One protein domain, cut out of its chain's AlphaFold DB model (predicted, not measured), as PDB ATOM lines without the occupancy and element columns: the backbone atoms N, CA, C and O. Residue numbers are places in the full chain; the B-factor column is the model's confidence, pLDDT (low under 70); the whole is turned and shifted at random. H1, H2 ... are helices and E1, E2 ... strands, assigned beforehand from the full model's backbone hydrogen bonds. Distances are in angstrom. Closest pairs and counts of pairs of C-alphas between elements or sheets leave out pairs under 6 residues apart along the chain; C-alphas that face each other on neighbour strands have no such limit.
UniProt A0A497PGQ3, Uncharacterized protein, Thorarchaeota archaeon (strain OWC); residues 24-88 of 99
ATOM      1  N   ARG A  24     115.459 216.822 147.537       95.69
ATOM      2  CA  ARG A  24     115.296 216.498 146.115       95.69
ATOM      3  C   ARG A  24     114.262 215.398 145.871       95.69
ATOM      4  O   ARG A  24     113.433 215.507 144.974       95.69
ATOM      5  N   VAL A  25     114.253 214.349 146.695       95.69
ATOM      6  CA  VAL A  25     113.214 213.309 146.615       95.69
ATOM      7  C   VAL A  25     111.823 213.900 146.866       95.69
ATOM      8  O   VAL A  25     110.879 213.538 146.165       95.69
ATOM      9  N   LEU A  26     111.678 214.788 147.853       95.69
ATOM     10  CA  LEU A  26     110.398 215.435 148.152       95.69
ATOM     11  C   LEU A  26     109.942 216.351 147.009       95.69
ATOM     12  O   LEU A  26     108.769 216.308 146.657       95.69
ATOM     13  N   GLU A  27     110.854 217.102 146.394       95.44
ATOM     14  CA  GLU A  27     110.601 217.932 145.209       95.44
ATOM     15  C   GLU A  27     110.073 217.096 144.033       95.44
ATOM     16  O   GLU A  27     109.021 217.384 143.460       95.44
ATOM     17  N   LEU A  28     110.755 215.994 143.710       95.38
ATOM     18  CA  LEU A  28     110.344 215.097 142.629       95.38
ATOM     19  C   LEU A  28     108.973 214.463 142.907       95.38
ATOM     20  O   LEU A  28     108.158 214.326 141.999       95.38
ATOM     21  N   VAL A  29     108.680 214.110 144.160       95.38
ATOM     22  CA  VAL A  29     107.343 213.625 144.539       95.38
ATOM     23  C   VAL A  29     106.291 214.731 144.420       95.38
ATOM     24  O   VAL A  29     105.195 214.461 143.933       95.38
ATOM     25  N   ASN A  30     106.616 215.967 144.809       92.81
ATOM     26  CA  ASN A  30     105.711 217.116 144.715       92.81
ATOM     27  C   ASN A  30     105.349 217.456 143.259       92.81
ATOM     28  O   ASN A  30     104.206 217.789 142.966       92.81
ATOM     29  N   THR A  31     106.285 217.273 142.323       92.31
ATOM     30  CA  THR A  31     106.042 217.416 140.871       92.31
ATOM     31  C   THR A  31     105.267 216.241 140.251       92.31
ATOM     32  O   THR A  31     105.073 216.188 139.038       92.31
ATOM     33  N   GLY A  32     104.801 215.292 141.070       93.44
ATOM     34  CA  GLY A  32     103.952 214.176 140.656       93.44
ATOM     35  C   GLY A  32     104.698 212.878 140.344       93.44
ATOM     36  O   GLY A  32     104.064 211.908 139.918       93.44
ATOM     37  N   LYS A  33     106.021 212.798 140.557       94.19
ATOM     38  CA  LYS A  33     106.744 211.539 140.318       94.19
ATOM     39  C   LYS A  33     106.409 210.487 141.383       94.19
ATOM     40  O   LYS A  33     106.363 210.791 142.578       94.19
ATOM     41  N   PRO A  34     106.258 209.205 140.998       96.50
ATOM     42  CA  PRO A  34     106.101 208.120 141.959       96.50
ATOM     43  C   PRO A  34     107.300 208.023 142.909       96.50
ATOM     44  O   PRO A  34     108.447 208.129 142.479       96.50
ATOM     45  N   SER A  35     107.054 207.715 144.186       94.94
ATOM     46  CA  SER A  35     108.090 207.706 145.235       94.94
ATOM     47  C   SER A  35     109.327 206.875 144.892       94.94
ATOM     48  O   SER A  35     110.443 207.279 145.196       94.94
ATOM     49  N   LYS A  36     109.145 205.706 144.263       95.50
ATOM     50  CA  LYS A  36     110.269 204.850 143.861       95.50
ATOM     51  C   LYS A  36     111.129 205.532 142.794       95.50
ATOM     52  O   LYS A  36     112.341 205.591 142.960       95.50
ATOM     53  N   ALA A  37     110.494 206.070 141.753       95.38
ATOM     54  CA  ALA A  37     111.184 206.753 140.664       95.38
ATOM     55  C   ALA A  37     111.904 208.012 141.168       95.38
ATOM     56  O   ALA A  37     113.061 208.222 140.828       95.38
ATOM     57  N   ALA A  38     111.268 208.788 142.053       96.12
ATOM     58  CA  ALA A  38     111.884 209.955 142.685       96.12
ATOM     59  C   ALA A  38     113.159 209.599 143.473       96.12
ATOM     60  O   ALA A  38     114.165 210.296 143.382       96.12
ATOM     61  N   ILE A  39     113.134 208.495 144.229       94.31
ATOM     62  CA  ILE A  39     114.298 208.006 144.979       94.31
ATOM     63  C   ILE A  39     115.414 207.533 144.044       94.31
ATOM     64  O   ILE A  39     116.577 207.834 144.301       94.31
ATOM     65  N   GLU A  40     115.086 206.782 142.992       94.69
ATOM     66  CA  GLU A  40     116.071 206.270 142.028       94.69
ATOM     67  C   GLU A  40     116.729 207.408 141.236       94.69
ATOM     68  O   GLU A  40     117.947 207.408 141.062       94.69
ATOM     69  N   GLU A  41     115.949 208.405 140.825       94.56
ATOM     70  CA  GLU A  41     116.441 209.582 140.110       94.56
ATOM     71  C   GLU A  41     117.361 210.433 140.987       94.56
ATOM     72  O   GLU A  41     118.511 210.670 140.618       94.56
ATOM     73  N   ALA A  42     116.919 210.787 142.197       94.19
ATOM     74  CA  ALA A  42     117.758 211.515 143.144       94.19
ATOM     75  C   ALA A  42     119.017 210.715 143.527       94.19
ATOM     76  O   ALA A  42     120.080 211.285 143.747       94.19
ATOM     77  N   ALA A  43     118.950 209.382 143.598       92.88
ATOM     78  CA  ALA A  43     120.136 208.573 143.881       92.88
ATOM     79  C   ALA A  43     121.158 208.664 142.743       92.88
ATOM     80  O   ALA A  43     122.356 208.741 143.007       92.88
ATOM     81  N   GLY A  44     120.680 208.694 141.495       92.31
ATOM     82  CA  GLY A  44     121.509 208.912 140.313       92.31
ATOM     83  C   GLY A  44     122.167 210.291 140.298       92.31
ATOM     84  O   GLY A  44     123.371 210.374 140.068       92.31
ATOM     85  N   GLU A  45     121.412 211.351 140.601       92.12
ATOM     86  CA  GLU A  45     121.921 212.733 140.656       92.12
ATOM     87  C   GLU A  45     123.023 212.914 141.712       92.12
ATOM     88  O   GLU A  45     124.013 213.600 141.471       92.12
ATOM     89  N   PHE A  46     122.871 212.271 142.872       88.06
ATOM     90  CA  PHE A  46     123.819 212.367 143.987       88.06
ATOM     91  C   PHE A  46     124.896 211.266 143.973       88.06
ATOM     92  O   PHE A  46     125.656 211.145 144.936       88.06
ATOM     93  N   GLU A  47     124.954 210.440 142.922       88.50
ATOM     94  CA  GLU A  47     125.854 209.280 142.803       88.50
ATOM     95  C   GLU A  47     125.819 208.344 144.039       88.50
ATOM     96  O   GLU A  47     126.838 207.778 144.452       88.50
ATOM     97  N   LEU A  48     124.637 208.174 144.648       85.81
ATOM     98  CA  LEU A  48     124.430 207.378 145.860       85.81
ATOM     99  C   LEU A  48     124.036 205.940 145.534       85.81
ATOM    100  O   LEU A  48     123.049 205.680 144.845       85.81
ATOM    101  N   GLU A  49     124.729 204.984 146.148       86.25
ATOM    102  CA  GLU A  49     124.258 203.601 146.179       86.25
ATOM    103  C   GLU A  49     123.348 203.392 147.389       86.25
ATOM    104  O   GLU A  49     123.780 203.440 148.546       86.25
ATOM    105  N   LEU A  50     122.061 203.178 147.112       84.94
ATOM    106  CA  LEU A  50     121.037 202.970 148.129       84.94
ATOM    107  C   LEU A  50     120.827 201.485 148.424       84.94
ATOM    108  O   LEU A  50     120.877 200.623 147.547       84.94
ATOM    109  N   LYS A  51     120.481 201.184 149.679       86.12
ATOM    110  CA  LYS A  51     119.994 199.848 150.043       86.12
ATOM    111  C   LYS A  51     118.691 199.510 149.303       86.12
ATOM    112  O   LYS A  51     117.834 200.386 149.181       86.12
ATOM    113  N   PRO A  52     118.434 198.225 148.985       87.25
ATOM    114  CA  PRO A  52     117.182 197.792 148.349       87.25
ATOM    115  C   PRO A  52     115.898 198.188 149.101       87.25
ATOM    116  O   PRO A  52     114.825 198.274 148.509       87.25
ATOM    117  N   SER A  53     115.977 198.448 150.413       87.31
ATOM    118  CA  SER A  53     114.830 198.913 151.203       87.31
ATOM    119  C   SER A  53     114.289 200.268 150.740       87.31
ATOM    120  O   SER A  53     113.084 200.487 150.835       87.31
ATOM    121  N   TYR A  54     115.154 201.144 150.212       86.31
ATOM    122  CA  TYR A  54     114.770 202.480 149.748       86.31
ATOM    123  C   TYR A  54     113.816 202.421 148.553       86.31
ATOM    124  O   TYR A  54     112.913 203.246 148.459       86.31
ATOM    125  N   THR A  55     113.953 201.415 147.687       87.00
ATOM    126  CA  THR A  55     113.063 201.221 146.534       87.00
ATOM    127  C   THR A  55     111.891 200.292 146.858       87.00
ATOM    128  O   THR A  55     110.777 200.540 146.401       87.00
ATOM    129  N   LYS A  56     112.090 199.264 147.701       91.25
ATOM    130  CA  LYS A  56     111.022 198.337 148.131       91.25
ATOM    131  C   LYS A  56     109.945 199.011 148.988       91.25
ATOM    132  O   LYS A  56     108.772 198.675 148.860       91.25
ATOM    133  N   PHE A  57     110.332 199.947 149.853       92.00
ATOM    134  CA  PHE A  57     109.433 200.651 150.775       92.00
ATOM    135  C   PHE A  57     109.468 202.167 150.544       92.00
ATOM    136  O   PHE A  57     109.498 202.954 151.493       92.00
ATOM    137  N   ALA A  58     109.482 202.576 149.273       90.94
ATOM    138  CA  ALA A  58     109.695 203.963 148.867       90.94
ATOM    139  C   ALA A  58     108.743 204.954 149.558       90.94
ATOM    140  O   ALA A  58     109.198 205.961 150.092       90.94
ATOM    141  N   GLY A  59     107.445 204.642 149.649       92.31
ATOM    142  CA  GLY A  59     106.471 205.508 150.328       92.31
ATOM    143  C   GLY A  59     106.791 205.737 151.813       92.31
ATOM    144  O   GLY A  59     106.749 206.868 152.296       92.31
ATOM    145  N   SER A  60     107.198 204.688 152.540       94.25
ATOM    146  CA  SER A  60     107.610 204.809 153.945       94.25
ATOM    147  C   SER A  60     108.884 205.643 154.108       94.25
ATOM    148  O   SER A  60     109.022 206.364 155.097       94.25
ATOM    149  N   HIS A  61     109.812 205.565 153.150       93.75
ATOM    150  CA  HIS A  61     111.021 206.386 153.141       93.75
ATOM    151  C   HIS A  61     110.715 207.860 152.854       93.75
ATOM    152  O   HIS A  61     111.166 208.712 153.615       93.75
ATOM    153  N   VAL A  62     109.880 208.157 151.855       93.88
ATOM    154  CA  VAL A  62     109.425 209.527 151.554       93.88
ATOM    155  C   VAL A  62     108.728 210.155 152.762       93.88
ATOM    156  O   VAL A  62     109.052 211.275 153.152       93.88
ATOM    157  N   TRP A  63     107.831 209.419 153.429       94.38
ATOM    158  CA  TRP A  63     107.174 209.909 154.644       94.38
ATOM    159  C   TRP A  63     108.177 210.228 155.764       94.38
ATOM    160  O   TRP A  63     108.072 211.265 156.420       94.38
ATOM    161  N   ARG A  64     109.188 209.369 155.964       93.38
ATOM    162  CA  ARG A  64     110.261 209.625 156.938       93.38
ATOM    163  C   ARG A  64     111.084 210.853 156.569       93.38
ATOM    164  O   ARG A  64     111.358 211.654 157.454       93.38
ATOM    165  N   PHE A  65     111.432 211.026 155.296       93.88
ATOM    166  CA  PHE A  65     112.151 212.211 154.828       93.88
ATOM    167  C   PHE A  65     111.372 213.481 155.137       93.88
ATOM    168  O   PHE A  65     111.933 214.382 155.749       93.88
ATOM    169  N   ARG A  66     110.065 213.515 154.846       93.44
ATOM    170  CA  ARG A  66     109.206 214.657 155.191       93.44
ATOM    171  C   ARG A  66     109.257 214.980 156.687       93.44
ATOM    172  O   ARG A  66     109.415 216.136 157.055       93.44
ATOM    173  N   LYS A  67     109.160 213.968 157.557       93.38
ATOM    174  CA  LYS A  67     109.232 214.161 159.017       93.38
ATOM    175  C   LYS A  67     110.602 214.643 159.493       93.38
ATOM    176  O   LYS A  67     110.671 215.455 160.410       93.38
ATOM    177  N   GLU A  68     111.680 214.138 158.905       92.25
ATOM    178  CA  GLU A  68     113.037 214.567 159.251       92.25
ATOM    179  C   GLU A  68     113.315 216.001 158.797       92.25
ATOM    180  O   GLU A  68     113.870 216.761 159.582       92.25
ATOM    181  N   ILE A  69     112.889 216.374 157.584       91.69
ATOM    182  CA  ILE A  69     113.004 217.743 157.065       91.69
ATOM    183  C   ILE A  69     112.179 218.709 157.912       91.69
ATOM    184  O   ILE A  69     112.725 219.703 158.374       91.69
ATOM    185  N   GLN A  70     110.919 218.377 158.218       90.06
ATOM    186  CA  GLN A  70     110.088 219.211 159.092       90.06
ATOM    187  C   GLN A  70     110.772 219.465 160.437       90.06
ATOM    188  O   GLN A  70     110.865 220.598 160.878       90.06
ATOM    189  N   LYS A  71     111.351 218.429 161.055       92.50
ATOM    190  CA  LYS A  71     112.057 218.572 162.333       92.50
ATOM    191  C   LYS A  71     113.294 219.477 162.256       92.50
ATOM    192  O   LYS A  71     113.698 220.011 163.285       92.50
ATOM    193  N   LEU A  72     113.954 219.568 161.102       90.25
ATOM    194  CA  LEU A  72     115.084 220.480 160.897       90.25
ATOM    195  C   LEU A  72     114.590 221.917 160.696       90.25
ATOM    196  O   LEU A  72     115.146 222.824 161.304       90.25
ATOM    197  N   ILE A  73     113.495 222.100 159.953       87.62
ATOM    198  CA  ILE A  73     112.813 223.397 159.814       87.62
ATOM    199  C   ILE A  73     112.334 223.904 161.180       87.62
ATOM    200  O   ILE A  73     112.632 225.035 161.544       87.62
ATOM    201  N   ASP A  74     111.683 223.054 161.980       89.94
ATOM    202  CA  ASP A  74     111.200 223.388 163.333       89.94
ATOM    203  C   ASP A  74     112.344 223.759 164.299       89.94
ATOM    204  O   ASP A  74     112.110 224.309 165.371       89.94
ATOM    205  N   LYS A  75     113.586 223.405 163.950       92.94
ATOM    206  CA  LYS A  75     114.807 223.750 164.689       92.94
ATOM    207  C   LYS A  75     115.540 224.956 164.107       92.94
ATOM    208  O   LYS A  75     116.659 225.225 164.537       92.94
ATOM    209  N   GLU A  76     114.940 225.629 163.131       89.38
ATOM    210  CA  GLU A  76     115.500 226.798 162.458       89.38
ATOM    211  C   GLU A  76     116.849 226.516 161.772       89.38
ATOM    212  O   GLU A  76     117.714 227.388 161.673       89.38
ATOM    213  N   ASP A  77     117.038 225.285 161.279       90.25
ATOM    214  CA  ASP A  77     118.210 224.911 160.487       90.25
ATOM    215  C   ASP A  77     118.194 225.659 159.144       90.25
ATOM    216  O   ASP A  77     117.450 225.303 158.225       90.25
ATOM    217  N   GLN A  78     118.993 226.726 159.054       89.44
ATOM    218  CA  GLN A  78     118.982 227.653 157.916       89.44
ATOM    219  C   GLN A  78     119.298 226.954 156.590       89.44
ATOM    220  O   GLN A  78     118.590 227.175 155.614       89.44
ATOM    221  N   GLU A  79     120.277 226.042 156.569       89.19
ATOM    222  CA  GLU A  79     120.649 225.295 155.359       89.19
ATOM    223  C   GLU A  79     119.470 224.459 154.835       89.19
ATOM    224  O   GLU A  79     119.147 224.488 153.648       89.19
ATOM    225  N   THR A  80     118.763 223.746 155.720       89.50
ATOM    226  CA  THR A  80     117.571 222.986 155.325       89.50
ATOM    227  C   THR A  80     116.459 223.903 154.822       89.50
ATOM    228  O   THR A  80     115.807 223.576 153.828       89.50
ATOM    229  N   ILE A  81     116.226 225.040 155.481       89.75
ATOM    230  CA  ILE A  81     115.195 226.005 155.077       89.75
ATOM    231  C   ILE A  81     115.492 226.557 153.677       89.75
ATOM    232  O   ILE A  81     114.591 226.593 152.839       89.75
ATOM    233  N   GLU A  82     116.738 226.941 153.400       90.62
ATOM    234  CA  GLU A  82     117.165 227.422 152.083       90.62
ATOM    235  C   GLU A  82     116.967 226.356 151.001       90.62
ATOM    236  O   GLU A  82     116.412 226.656 149.944       90.62
ATOM    237  N   LEU A  83     117.326 225.099 151.280       90.56
ATOM    238  CA  LEU A  83     117.125 223.986 150.348       90.56
ATOM    239  C   LEU A  83     115.643 223.742 150.037       90.56
ATOM    240  O   LEU A  83     115.278 223.528 148.883       90.56
ATOM    241  N   VAL A  84     114.778 223.767 151.052       89.12
ATOM    242  CA  VAL A  84     113.333 223.536 150.887       89.12
ATOM    243  C   VAL A  84     112.675 224.695 150.133       89.12
ATOM    244  O   VAL A  84     111.831 224.451 149.270       89.12
ATOM    245  N   LYS A  85     113.092 225.941 150.395       89.19
ATOM    246  CA  LYS A  85     112.657 227.120 149.627       89.19
ATOM    247  C   LYS A  85     113.108 227.044 148.170       89.19
ATOM    248  O   LYS A  85     112.292 227.236 147.278       89.19
ATOM    249  N   ALA A  86     114.375 226.709 147.924       88.00
ATOM    250  CA  ALA A  86     114.911 226.557 146.572       88.00
ATOM    251  C   ALA A  86     114.199 225.449 145.778       88.00
ATOM    252  O   ALA A  86     114.025 225.572 144.570       88.00
ATOM    253  N   ALA A  87     113.746 224.396 146.462       88.25
ATOM    254  CA  ALA A  87     112.956 223.313 145.882       88.25
ATOM    255  C   ALA A  87     111.460 223.652 145.693       88.25
ATOM    256  O   ALA A  87     110.695 222.785 145.271       88.25
ATOM    257  N   GLY A  88     111.010 224.866 146.041       86.50
ATOM    258  CA  GLY A  88     109.602 225.271 145.926       86.50
ATOM    259  C   GLY A  88     108.649 224.444 146.798       86.50
ATOM    260  O   GLY A  88     107.498 224.233 146.432       86.50
TER     261      GLY A  88
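This is residues 24 to 88 of the 99 residues of an uncharacterized protein of Thorarchaeota archaeon (strain OWC) (UniProt A0A497PGQ3). One long helix, H4, forms a bar along the longest axis, with H5 folded back at its far end and the hairpin of H1 and H2 packed by H2 at its near end, while H1 crosses beneath the bar, between H2 and H5. The short helix H3 and the small strand E1 lie at the near end, by H2. The printed part has 65 residues with five named helices and one named strand, in the order H1, H2, E1, H3, H4, H5, and the class is mostly helix. The whole is compact, with a radius of gyration of the C-alphas of 11.9 A, and the C-alphas span 32 by 22 by 19 A.

H4, residues 58 to 73, and H2, residues 35 to 45, are the hubs, touching three other helices each. They touch each other, H4 with residues 58 to 62 alone, the closest C-alphas being those of Lys 36 and Ala 58, 5.1 A apart. They run the same way at a steep tilt of 67 degrees, only just short of about perpendicular. H1, residues 24 to 30, touches residues 62 to 66 of H4 alone, with the closest C-alphas, Leu 26 and Val 62, 6.9 A apart; the tilt of 72 degrees is only just about perpendicular. H1 and H2 form a helical hairpin, two successive helices that touch and run opposite ways, at a shallow tilt of 34 degrees, only just short of steep; their closest C-alphas, Val 25 and Ala 38, are 5.3 A apart. H5, residues 78 to 86, touches residues 69 to 73 of H4 alone, the closest C-alphas being Ile 73 and Ile 81, 5.9 A apart; the two run opposite ways at a steep tilt of 56 degrees. H1 and H5 are near each other, with 5 pairs of C-alphas within 10 A, while H2 and H5 are apart. H3, residues 53 to 56, touches H2, the closest C-alphas being Lys 36 and Thr 55, 5.3 A apart, and is close to H4 but not clearly touching it, with Tyr 54 and His 61 the closest C-alphas at 6.4 A. E1, residues 48 to 50, pairs with no named strand; its closest C-alpha to H2 is that of Glu 49, 6.9 A from that of Ala 43. Of the helices that touch with a tilt, the packing is mostly crossed. In H1, H2, H4 and H5 every O i to N i+4 pair is within hydrogen-bond range; H3 is too short for such a pair, and its 1 O i to N i+3 pair is not within range.

H4 is 22.5 A from first to last C-alpha, from C-alpha 58 at (109.695, 203.963, 148.867) to C-alpha 73 at (112.813, 223.397, 159.814). H2 is 15.4 A long, H5 12.1 A, H1 9.7 A, E1 6.0 A and H3 4.9 A. H1 begins with C-alpha 24 at (115.296, 216.498, 146.115), and H5 ends with C-alpha 86 at (114.911, 226.557, 146.572).

The two C-alphas farthest apart, Pro 52 and Glu 76, are 32.3 A apart, and those of Arg 24 and Gly 88 are 10.5 A apart. The printed part has no cut, and its five links are tight. The mean pLDDT of the printed part is 91.6, and no printed residue is under 70.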